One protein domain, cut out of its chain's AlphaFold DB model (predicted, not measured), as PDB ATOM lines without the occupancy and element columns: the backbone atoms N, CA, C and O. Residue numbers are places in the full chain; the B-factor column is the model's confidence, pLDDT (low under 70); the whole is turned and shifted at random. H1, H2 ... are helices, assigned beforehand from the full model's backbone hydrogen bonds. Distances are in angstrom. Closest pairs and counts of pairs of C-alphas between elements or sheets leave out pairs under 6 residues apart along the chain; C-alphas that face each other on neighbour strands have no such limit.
ATOM      1  N   SER A   5     -15.506   9.217  12.237       76.50
ATOM      2  CA  SER A   5     -15.850   9.405  10.822       76.50
ATOM      3  C   SER A   5     -15.291   8.286   9.944       76.50
ATOM      4  O   SER A   5     -16.017   7.731   9.129       76.50
ATOM      5  N   VAL A   6     -14.037   7.895  10.175       73.25
ATOM      6  CA  VAL A   6     -13.360   6.820   9.441       73.25
ATOM      7  C   VAL A   6     -14.020   5.467   9.726       73.25
ATOM      8  O   VAL A   6     -14.272   4.691   8.809       73.25
ATOM      9  N   VAL A   7     -14.393   5.200  10.984       78.06
ATOM     10  CA  VAL A   7     -15.117   3.970  11.359       78.06
ATOM     11  C   VAL A   7     -16.467   3.859  10.647       78.06
ATOM     12  O   VAL A   7     -16.833   2.778  10.190       78.06
ATOM     13  N   GLU A   8     -17.221   4.956  10.550       82.38
ATOM     14  CA  GLU A   8     -18.508   4.955   9.848       82.38
ATOM     15  C   GLU A   8     -18.333   4.757   8.332       82.38
ATOM     16  O   GLU A   8     -19.078   3.976   7.738       82.38
ATOM     17  N   ARG A   9     -17.297   5.346   7.716       80.56
ATOM     18  CA  ARG A   9     -16.989   5.112   6.292       80.56
ATOM     19  C   ARG A   9     -16.604   3.658   6.012       80.56
ATOM     20  O   ARG A   9     -17.157   3.068   5.085       80.56
ATOM     21  N   ILE A  10     -15.795   3.025   6.869       79.12
ATOM     22  CA  ILE A  10     -15.501   1.580   6.777       79.12
ATOM     23  C   ILE A  10     -16.792   0.751   6.783       79.12
ATOM     24  O   ILE A  10     -16.956  -0.137   5.949       79.12
ATOM     25  N   LYS A  11     -17.729   1.039   7.698       79.50
ATOM     26  CA  LYS A  11     -19.008   0.310   7.774       79.50
ATOM     27  C   LYS A  11     -19.874   0.507   6.534       79.50
ATOM     28  O   LYS A  11     -20.577  -0.419   6.141       79.50
ATOM     29  N   SER A  12     -19.846   1.705   5.954       87.56
ATOM     30  CA  SER A  12     -20.605   2.028   4.743       87.56
ATOM     31  C   SER A  12     -20.005   1.425   3.467       87.56
ATOM     32  O   SER A  12     -20.709   1.287   2.474       87.56
ATOM     33  N   GLY A  13     -18.719   1.053   3.491       81.56
ATOM     34  CA  GLY A  13     -17.969   0.633   2.305       81.56
ATOM     35  C   GLY A  13     -17.484   1.793   1.425       81.56
ATOM     36  O   GLY A  13     -16.818   1.548   0.424       81.56
ATOM     37  N   GLU A  14     -17.771   3.044   1.791       84.12
ATOM     38  CA  GLU A  14     -17.392   4.255   1.050       84.12
ATOM     39  C   GLU A  14     -16.087   4.855   1.595       84.12
ATOM     40  O   GLU A  14     -16.067   5.977   2.107       84.12
ATOM     41  N   MET A  15     -15.000   4.086   1.534       86.38
ATOM     42  CA  MET A  15     -13.682   4.503   2.023       86.38
ATOM     43  C   MET A  15     -12.764   4.873   0.860       86.38
ATOM     44  O   MET A  15     -12.570   4.082  -0.063       86.38
ATOM     45  N   GLU A  16     -12.190   6.070   0.924       88.56
ATOM     46  CA  GLU A  16     -11.181   6.517  -0.040       88.56
ATOM     47  C   GLU A  16      -9.801   5.933   0.287       88.56
ATOM     48  O   GLU A  16      -9.535   5.502   1.411       88.56
ATOM     49  N   GLU A  17      -8.904   5.921  -0.700       86.81
ATOM     50  CA  GLU A  17      -7.567   5.336  -0.557       86.81
ATOM     51  C   GLU A  17      -6.744   6.018   0.547       86.81
ATOM     52  O   GLU A  17      -6.131   5.331   1.362       86.81
ATOM     53  N   ASP A  18      -6.806   7.349   0.648       88.50
ATOM     54  CA  ASP A  18      -6.101   8.112   1.689       88.50
ATOM     55  C   ASP A  18      -6.595   7.764   3.102       88.50
ATOM     56  O   ASP A  18      -5.818   7.676   4.056       88.50
ATOM     57  N   GLU A  19      -7.898   7.523   3.252       88.31
ATOM     58  CA  GLU A  19      -8.482   7.116   4.529       88.31
ATOM     59  C   GLU A  19      -8.103   5.685   4.884       88.31
ATOM     60  O   GLU A  19      -7.774   5.397   6.036       88.31
ATOM     61  N   PHE A  20      -8.108   4.794   3.892       88.19
ATOM     62  CA  PHE A  20      -7.609   3.440   4.063       88.19
ATOM     63  C   PHE A  20      -6.137   3.452   4.481       88.19
ATOM     64  O   PHE A  20      -5.764   2.729   5.406       88.19
ATOM     65  N   TRP A  21      -5.315   4.303   3.862       91.38
ATOM     66  CA  TRP A  21      -3.906   4.444   4.211       91.38
ATOM     67  C   TRP A  21      -3.725   4.907   5.656       91.38
ATOM     68  O   TRP A  21      -2.993   4.272   6.414       91.38
ATOM     69  N   PHE A  22      -4.469   5.931   6.085       90.31
ATOM     70  CA  PHE A  22      -4.468   6.381   7.477       90.31
ATOM     71  C   PHE A  22      -4.806   5.243   8.457       90.31
ATOM     72  O   PHE A  22      -4.102   5.034   9.448       90.31
ATOM     73  N   VAL A  23      -5.848   4.459   8.160       89.88
ATOM     74  CA  VAL A  23      -6.232   3.292   8.974       89.88
ATOM     75  C   VAL A  23      -5.130   2.238   8.989       89.88
ATOM     76  O   VAL A  23      -4.851   1.662  10.040       89.88
ATOM     77  N   ALA A  24      -4.499   1.983   7.844       92.50
ATOM     78  CA  ALA A  24      -3.455   0.983   7.714       92.50
ATOM     79  C   ALA A  24      -2.227   1.315   8.573       92.50
ATOM     80  O   ALA A  24      -1.670   0.421   9.214       92.50
ATOM     81  N   LEU A  25      -1.831   2.590   8.631       94.12
ATOM     82  CA  LEU A  25      -0.717   3.045   9.465       94.12
ATOM     83  C   LEU A  25      -1.044   2.948  10.961       94.12
ATOM     84  O   LEU A  25      -0.241   2.402  11.719       94.12
ATOM     85  N   GLU A  26      -2.236   3.384  11.389       92.38
ATOM     86  CA  GLU A  26      -2.661   3.203  12.786       92.38
ATOM     87  C   GLU A  26      -2.713   1.716  13.168       92.38
ATOM     88  O   GLU A  26      -2.291   1.319  14.258       92.38
ATOM     89  N   PHE A  27      -3.213   0.871  12.267       92.81
ATOM     90  CA  PHE A  27      -3.261  -0.567  12.491       92.81
ATOM     91  C   PHE A  27      -1.856  -1.167  12.613       92.81
ATOM     92  O   PHE A  27      -1.619  -1.982  13.506       92.81
ATOM     93  N   ALA A  28      -0.908  -0.729  11.781       95.12
ATOM     94  CA  ALA A  28       0.483  -1.164  11.841       95.12
ATOM     95  C   ALA A  28       1.125  -0.883  13.207       95.12
ATOM     96  O   ALA A  28       1.764  -1.774  13.775       95.12
ATOM     97  N   GLU A  29       0.910   0.304  13.779       95.06
ATOM     98  CA  GLU A  29       1.399   0.632  15.125       95.06
ATOM     99  C   GLU A  29       0.837  -0.323  16.183       95.06
ATOM    100  O   GLU A  29       1.591  -0.889  16.983       95.06
ATOM    101  N   VAL A  30      -0.477  -0.570  16.143       94.06
ATOM    102  CA  VAL A  30      -1.155  -1.485  17.072       94.06
ATOM    103  C   VAL A  30      -0.610  -2.905  16.935       94.06
ATOM    104  O   VAL A  30      -0.340  -3.559  17.943       94.06
ATOM    105  N   VAL A  31      -0.416  -3.398  15.711       94.31
ATOM    106  CA  VAL A  31       0.126  -4.741  15.458       94.31
ATOM    107  C   VAL A  31       1.530  -4.876  16.037       94.31
ATOM    108  O   VAL A  31       1.809  -5.852  16.735       94.31
ATOM    109  N   VAL A  32       2.401  -3.891  15.810       93.19
ATOM    110  CA  VAL A  32       3.772  -3.892  16.339       93.19
ATOM    111  C   VAL A  32       3.770  -3.885  17.865       93.19
ATOM    112  O   VAL A  32       4.491  -4.679  18.481       93.19
ATOM    113  N   GLU A  33       2.965  -3.022  18.486       93.38
ATOM    114  CA  GLU A  33       2.852  -2.935  19.943       93.38
ATOM    115  C   GLU A  33       2.364  -4.264  20.535       93.38
ATOM    116  O   GLU A  33       2.985  -4.811  21.451       93.38
ATOM    117  N   ARG A  34       1.292  -4.828  19.968       91.81
ATOM    118  CA  ARG A  34       0.683  -6.079  20.436       91.81
ATOM    119  C   ARG A  34       1.609  -7.270  20.251       91.81
ATOM    120  O   ARG A  34       1.782  -8.036  21.198       91.81
ATOM    121  N   ALA A  35       2.231  -7.411  19.082       91.31
ATOM    122  CA  ALA A  35       3.168  -8.494  18.805       91.31
ATOM    123  C   ALA A  35       4.343  -8.446  19.788       91.31
ATOM    124  O   ALA A  35       4.612  -9.412  20.502       91.31
ATOM    125  N   ARG A  36       4.999  -7.287  19.914       89.06
ATOM    126  CA  ARG A  36       6.143  -7.138  20.820       89.06
ATOM    127  C   ARG A  36       5.743  -7.309  22.281       89.06
ATOM    128  O   ARG A  36       6.496  -7.922  23.028       89.06
ATOM    129  N   GLY A  37       4.578  -6.816  22.698       89.75
ATOM    130  CA  GLY A  37       4.060  -7.021  24.053       89.75
ATOM    131  C   GLY A  37       3.776  -8.493  24.367       89.75
ATOM    132  O   GLY A  37       4.137  -8.975  25.437       89.75
ATOM    133  N   MET A  38       3.192  -9.225  23.416       87.38
ATOM    134  CA  MET A  38       2.857 -10.643  23.570       87.38
ATOM    135  C   MET A  38       4.094 -11.548  23.620       87.38
ATOM    136  O   MET A  38       4.083 -12.553  24.330       87.38
ATOM    137  N   PHE A  39       5.148 -11.212  22.871       81.75
ATOM    138  CA  PHE A  39       6.351 -12.040  22.766       81.75
ATOM    139  C   PHE A  39       7.498 -11.613  23.697       81.75
ATOM    140  O   PHE A  39       8.289 -12.473  24.070       81.75
ATOM    141  N   LYS A  40       7.564 -10.355  24.171       71.81
ATOM    142  CA  LYS A  40       8.561  -9.906  25.176       71.81
ATOM    143  C   LYS A  40       8.525 -10.695  26.485       71.81
ATOM    144  O   LYS A  40       9.515 -10.725  27.205       71.81
ATOM    145  N   THR A  41       7.387 -11.291  26.823       66.12
ATOM    146  CA  THR A  41       7.215 -12.109  28.032       66.12
ATOM    147  C   THR A  41       7.745 -13.535  27.868       66.12
ATOM    148  O   THR A  41       7.758 -14.292  28.836       66.12
ATOM    149  N   LYS A  42       8.177 -13.916  26.658       67.88
ATOM    150  CA  LYS A  42       8.684 -15.249  26.339       67.88
ATOM    151  C   LYS A  42      10.186 -15.169  26.095       67.88
ATOM    152  O   LYS A  42      10.628 -14.695  25.057       67.88
ATOM    153  N   GLU A  43      10.954 -15.688  27.047       61.09
ATOM    154  CA  GLU A  43      12.426 -15.667  27.083       61.09
ATOM    155  C   GLU A  43      13.101 -16.316  25.854       61.09
ATOM    156  O   GLU A  43      14.273 -16.079  25.586       61.09
ATOM    157  N   THR A  44      12.359 -17.119  25.086       69.88
ATOM    158  CA  THR A  44      12.861 -17.934  23.969       69.88
ATOM    159  C   THR A  44      12.369 -17.501  22.587       69.88
ATOM    160  O   THR A  44      12.703 -18.155  21.599       69.88
ATOM    161  N   CYS A  45      11.544 -16.454  22.478       70.56
ATOM    162  CA  CYS A  45      11.028 -16.036  21.174       70.56
ATOM    163  C   CYS A  45      12.051 -15.185  20.423       70.56
ATOM    164  O   CYS A  45      12.357 -14.068  20.831       70.56
ATOM    165  N   ASP A  46      12.541 -15.727  19.309       77.94
ATOM    166  CA  ASP A  46      13.419 -15.018  18.386       77.94
ATOM    167  C   ASP A  46      12.684 -13.823  17.750       77.94
ATOM    168  O   ASP A  46      11.505 -13.921  17.389       77.94
ATOM    169  N   ASP A  47      13.394 -12.708  17.575       82.06
ATOM    170  CA  ASP A  47      12.907 -11.505  16.898       82.06
ATOM    171  C   ASP A  47      12.336 -11.839  15.510       82.06
ATOM    172  O   ASP A  47      11.342 -11.243  15.096       82.06
ATOM    173  N   TYR A  48      12.887 -12.850  14.825       84.62
ATOM    174  CA  TYR A  48      12.371 -13.327  13.538       84.62
ATOM    175  C   TYR A  48      10.912 -13.797  13.599       84.62
ATOM    176  O   TYR A  48      10.155 -13.550  12.662       84.62
ATOM    177  N   ILE A  49      10.483 -14.449  14.685       87.62
ATOM    178  CA  ILE A  49       9.095 -14.921  14.833       87.62
ATOM    179  C   ILE A  49       8.154 -13.732  15.036       87.62
ATOM    180  O   ILE A  49       7.055 -13.701  14.480       87.62
ATOM    181  N   ILE A  50       8.593 -12.743  15.815       89.50
ATOM    182  CA  ILE A  50       7.831 -11.516  16.064       89.50
ATOM    183  C   ILE A  50       7.665 -10.741  14.756       89.50
ATOM    184  O   ILE A  50       6.562 -10.309  14.428       89.50
ATOM    185  N   GLU A  51       8.746 -10.592  13.991       89.75
ATOM    186  CA  GLU A  51       8.730  -9.907  12.699       89.75
ATOM    187  C   GLU A  51       7.885 -10.651  11.666       89.75
ATOM    188  O   GLU A  51       7.081 -10.020  10.983       89.75
ATOM    189  N   TYR A  52       7.979 -11.983  11.610       89.81
ATOM    190  CA  TYR A  52       7.107 -12.808  10.775       89.81
ATOM    191  C   TYR A  52       5.629 -12.592  11.115       89.81
ATOM    192  O   TYR A  52       4.816 -12.362  10.223       89.81
ATOM    193  N   TYR A  53       5.277 -12.603  12.403       91.19
ATOM    194  CA  TYR A  53       3.906 -12.360  12.847       91.19
ATOM    195  C   TYR A  53       3.404 -10.973  12.423       91.19
ATOM    196  O   TYR A  53       2.301 -10.853  11.896       91.19
ATOM    197  N   ILE A  54       4.219  -9.929  12.607       93.62
ATOM    198  CA  ILE A  54       3.880  -8.562  12.190       93.62
ATOM    199  C   ILE A  54       3.636  -8.504  10.675       93.62
ATOM    200  O   ILE A  54       2.600  -7.998  10.241       93.62
ATOM    201  N   VAL A  55       4.561  -9.046   9.876       92.50
ATOM    202  CA  VAL A  55       4.471  -9.064   8.408       92.50
ATOM    203  C   VAL A  55       3.217  -9.795   7.944       92.50
ATOM    204  O   VAL A  55       2.495  -9.270   7.103       92.50
ATOM    205  N   GLU A  56       2.919 -10.964   8.505       94.00
ATOM    206  CA  GLU A  56       1.772 -11.769   8.088       94.00
ATOM    207  C   GLU A  56       0.431 -11.113   8.416       94.00
ATOM    208  O   GLU A  56      -0.485 -11.141   7.592       94.00
ATOM    209  N   ILE A  57       0.312 -10.475   9.583       95.06
ATOM    210  CA  ILE A  57      -0.909  -9.756   9.959       95.06
ATOM    211  C   ILE A  57      -1.133  -8.553   9.041       95.06
ATOM    212  O   ILE A  57      -2.245  -8.361   8.545       95.06
ATOM    213  N   MET A  58      -0.085  -7.775   8.760       95.56
ATOM    214  CA  MET A  58      -0.192  -6.641   7.839       95.56
ATOM    215  C   MET A  58      -0.504  -7.102   6.418       95.56
ATOM    216  O   MET A  58      -1.411  -6.575   5.782       95.56
ATOM    217  N   ARG A  59       0.182  -8.139   5.932       95.38
ATOM    218  CA  ARG A  59      -0.080  -8.735   4.622       95.38
ATOM    219  C   ARG A  59      -1.538  -9.171   4.486       95.38
ATOM    220  O   ARG A  59      -2.158  -8.907   3.456       95.38
ATOM    221  N   PHE A  60      -2.075  -9.833   5.512       94.19
ATOM    222  CA  PHE A  60      -3.469 -10.267   5.539       94.19
ATOM    223  C   PHE A  60      -4.433  -9.078   5.518       94.19
ATOM    224  O   PHE A  60      -5.404  -9.108   4.769       94.19
ATOM    225  N   PHE A  61      -4.136  -8.018   6.274       92.31
ATOM    226  CA  PHE A  61      -4.925  -6.785   6.279       92.31
ATOM    227  C   PHE A  61      -5.011  -6.133   4.891       92.31
ATOM    228  O   PHE A  61      -6.097  -5.765   4.457       92.31
ATOM    229  N   PHE A  62      -3.895  -6.058   4.162       91.00
ATOM    230  CA  PHE A  62      -3.879  -5.528   2.792       91.00
ATOM    231  C   PHE A  62      -4.429  -6.507   1.739       91.00
ATOM    232  O   PHE A  62      -4.569  -6.135   0.576       91.00
ATOM    233  N   GLY A  63      -4.709  -7.764   2.099       92.44
ATOM    234  CA  GLY A  63      -5.162  -8.786   1.150       92.44
ATOM    235  C   GLY A  63      -4.124  -9.144   0.079       92.44
ATOM    236  O   GLY A  63      -4.481  -9.652  -0.984       92.44
ATOM    237  N   LEU A  64      -2.838  -8.880   0.332       93.81
ATOM    238  CA  LEU A  64      -1.770  -9.060  -0.651       93.81
ATOM    239  C   LEU A  64      -1.139 -10.456  -0.571       93.81
ATOM    240  O   LEU A  64      -1.010 -11.080   0.489       93.81
ATOM    241  N   SER A  65      -0.687 -10.950  -1.726       92.81
ATOM    242  CA  SER A  65       0.206 -12.107  -1.766       92.81
ATOM    243  C   SER A  65       1.578 -11.731  -1.200       92.81
ATOM    244  O   SER A  65       1.955 -10.559  -1.181       92.81
ATOM    245  N   LEU A  66       2.343 -12.727  -0.743       88.62
ATOM    246  CA  LEU A  66       3.633 -12.497  -0.081       88.62
ATOM    247  C   LEU A  66       4.576 -11.627  -0.927       88.62
ATOM    248  O   LEU A  66       5.119 -10.645  -0.431       88.62
ATOM    249  N   ILE A  67       4.728 -11.950  -2.214       90.56
ATOM    250  CA  ILE A  67       5.649 -11.233  -3.104       90.56
ATOM    251  C   ILE A  67       5.207  -9.786  -3.355       90.56
ATOM    252  O   ILE A  67       6.041  -8.885  -3.361       90.56
ATOM    253  N   LEU A  68       3.897  -9.556  -3.496       93.25
ATOM    254  CA  LEU A  68       3.343  -8.218  -3.693       93.25
ATOM    255  C   LEU A  68       3.472  -7.379  -2.427       93.25
ATOM    256  O   LEU A  68       3.776  -6.199  -2.515       93.25
ATOM    257  N   PHE A  69       3.306  -7.988  -1.253       93.12
ATOM    258  CA  PHE A  69       3.466  -7.278   0.008       93.12
ATOM    259  C   PHE A  69       4.914  -6.846   0.257       93.12
ATOM    260  O   PHE A  69       5.148  -5.728   0.703       93.12
ATOM    261  N   TYR A  70       5.903  -7.678  -0.081       88.81
ATOM    262  CA  TYR A  70       7.305  -7.258   0.011       88.81
ATOM    263  C   TYR A  70       7.666  -6.166  -0.999       88.81
ATOM    264  O   TYR A  70       8.413  -5.255  -0.650       88.81
ATOM    265  N   ALA A  71       7.126  -6.224  -2.222       90.62
ATOM    266  CA  ALA A  71       7.274  -5.133  -3.184       90.62
ATOM    267  C   ALA A  71       6.639  -3.839  -2.646       90.62
ATOM    268  O   ALA A  71       7.285  -2.798  -2.622       90.62
ATOM    269  N   PHE A  72       5.433  -3.933  -2.090       91.31
ATOM    270  CA  PHE A  72       4.742  -2.819  -1.449       91.31
ATOM    271  C   PHE A  72       5.557  -2.214  -0.294       91.31
ATOM    272  O   PHE A  72       5.808  -1.014  -0.262       91.31
ATOM    273  N   LEU A  73       6.068  -3.029   0.632       90.31
ATOM    274  CA  LEU A  73       6.913  -2.547   1.733       90.31
ATOM    275  C   LEU A  73       8.221  -1.895   1.268       90.31
ATOM    276  O   LEU A  73       8.800  -1.086   1.998       90.31
ATOM    277  N   ARG A  74       8.720  -2.257   0.083       87.19
ATOM    278  CA  ARG A  74       9.902  -1.620  -0.497       87.19
ATOM    279  C   ARG A  74       9.614  -0.166  -0.867       87.19
ATOM    280  O   ARG A  74      10.443   0.692  -0.564       87.19
ATOM    281  N   ASP A  75       8.452   0.077  -1.463       89.44
ATOM    282  CA  ASP A  75       8.062   1.378  -2.008       89.44
ATOM    283  C   ASP A  75       7.426   2.295  -0.943       89.44
ATOM    284  O   ASP A  75       7.561   3.516  -1.005       89.44
ATOM    285  N   HIS A  76       6.814   1.723   0.100       90.25
ATOM    286  CA  HIS A  76       6.142   2.462   1.175       90.25
ATOM    287  C   HIS A  76       7.015   2.597   2.434       90.25
ATOM    288  O   HIS A  76       6.875   1.851   3.409       90.25
ATOM    289  N   MET A  77       7.916   3.590   2.427       88.56
ATOM    290  CA  MET A  77       8.886   3.821   3.513       88.56
ATOM    291  C   MET A  77       8.237   4.078   4.879       88.56
ATOM    292  O   MET A  77       8.701   3.537   5.875       88.56
ATOM    293  N   GLU A  78       7.149   4.848   4.923       92.62
ATOM    294  CA  GLU A  78       6.457   5.200   6.172       92.62
ATOM    295  C   GLU A  78       5.943   3.958   6.913       92.62
ATOM    296  O   GLU A  78       6.222   3.764   8.099       92.62
ATOM    297  N   LEU A  79       5.267   3.059   6.192       92.94
ATOM    298  CA  LEU A  79       4.805   1.798   6.759       92.94
ATOM    299  C   LEU A  79       5.989   0.958   7.246       92.94
ATOM    300  O   LEU A  79       5.971   0.449   8.365       92.94
ATOM    301  N   ARG A  80       7.048   0.838   6.440       90.25
ATOM    302  CA  ARG A  80       8.249   0.082   6.819       90.25
ATOM    303  C   ARG A  80       8.882   0.614   8.110       90.25
ATOM    304  O   ARG A  80       9.278  -0.183   8.969       90.25
ATOM    305  N   ASP A  81       8.937   1.931   8.267       90.56
ATOM    306  CA  ASP A  81       9.502   2.592   9.441       90.56
ATOM    307  C   ASP A  81       8.659   2.355  10.699       90.56
ATOM    308  O   ASP A  81       9.224   2.145  11.778       90.56
ATOM    309  N   ILE A  82       7.328   2.295  10.573       94.00
ATOM    310  CA  ILE A  82       6.425   1.909  11.669       94.00
ATOM    311  C   ILE A  82       6.648   0.451  12.077       94.00
ATOM    312  O   ILE A  82       6.773   0.153  13.270       94.00
ATOM    313  N   LEU A  83       6.755  -0.460  11.103       91.56
ATOM    314  CA  LEU A  83       6.924  -1.890  11.380       91.56
ATOM    315  C   LEU A  83       8.266  -2.206  12.065       91.56
ATOM    316  O   LEU A  83       8.368  -3.194  12.799       91.56
ATOM    317  N   LYS A  84       9.290  -1.353  11.884       85.25
ATOM    318  CA  LYS A  84      10.621  -1.466  12.522       85.25
ATOM    319  C   LYS A  84      11.240  -2.861  12.361       85.25
ATOM    320  O   LYS A  84      11.863  -3.368  13.301       85.25
TER     321      LYS A  84
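This is residues 5 to 84 of the 91 residues of an uncharacterized protein of Candidatus Methanoperedenaceae archaeon GB37 (UniProt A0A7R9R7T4). A long helix, H2, makes the longest axis of an elongated model, and H3 folds back along it to form a helical hairpin, while the short last helix H5 packs on residues 25 to 32 of H2. H4 bridges the space between the last residues of H3 and the first of H5, with its line about perpendicular to H3, and the small helix H1 is set crosswise near the first residues of H2, away from H3, H4 and H5. The loop between H2 and H3 sticks out with residues 41 to 46. The printed part has 80 residues with five named helices, H1 to H5 in that order, and no named strand; its class is all helix. It is only just compact, close to loose, with a radius of gyration of the C-alphas of 13.9 A and spans of 44 by 26 by 19 A.

The first helix, H1, residues 5 to 12, is close to but not clearly touching H2, residues 17 to 39; their closest C-alphas, those of Val 6 and Glu 19, are 6.9 A apart. The lines of H1 and H2 stand about perpendicular, at 80 degrees. H3, residues 47 to 61, touches H2, with the C-alphas of Ala 35 and Ile 50 closest at 6.2 A. These two helices run opposite ways at a shallow tilt of 30 degrees and form a hairpin. H4, residues 66 to 75, is close to but not clearly touching H3: the closest C-alphas, those of Arg 59 and Phe 69, are 6.0 A apart, and the lines are about perpendicular, at 85 degrees. H4 and H2 are apart. H5, residues 77 to 83, touches H4 only at the corner by their link, and only just, with 3 pairs of C-alphas within 8 A; the closest are those of Leu 73 and Arg 80, at 5.9 A. H5 also touches H2, there with residues 25 to 32 of H2 alone, and the closest C-alphas, those of Val 32 and Leu 83, are 6.2 A apart. H2 and H5 run the same way at a shallow tilt of 30 degrees. H3 and H5 are close but not clearly touching, with the C-alphas of Ile 54 and Leu 83 closest at 7.4 A and a steep tilt of 59 degrees, opposite ways. H1 is apart from H3, H4 and H5. In H1, H2, H3, H4 and H5, every O i to N i+4 pair of the backbone is within hydrogen-bond range.

H1 runs from Ser 5, with its C-alpha at (-15.850, 9.405, 10.822), to Ser 12. H2 follows from Glu 17, C-alpha at (-7.567, 5.336, -0.557), to Phe 39, C-alpha at (6.351, -12.040, 22.766), and with 23 residues and 32.2 A from first to last C-alpha it is the longest helix. H3 goes from Asp 47 to Phe 61 over 21.3 A. H4 goes from Leu 66 to Asp 75 over 14.7 A. H5 goes from Met 77 to Leu 83, where the C-alpha is at (6.924, -1.890, 11.380).

The two C-alphas farthest apart in the domain, those of Glu 14 and Glu 43, are 44.3 A apart. The printed part has no cut, and in the full chain of 91 residues it begins at residue 5 and ends at residue 84. The links H1 to H2, H3 to H4 and H4 to H5 are tight, and the link H2 to H3, with 7 residues, is short; no link is long. The mean pLDDT of the printed part is 87.6, and the residues under 70 are 41 to 44.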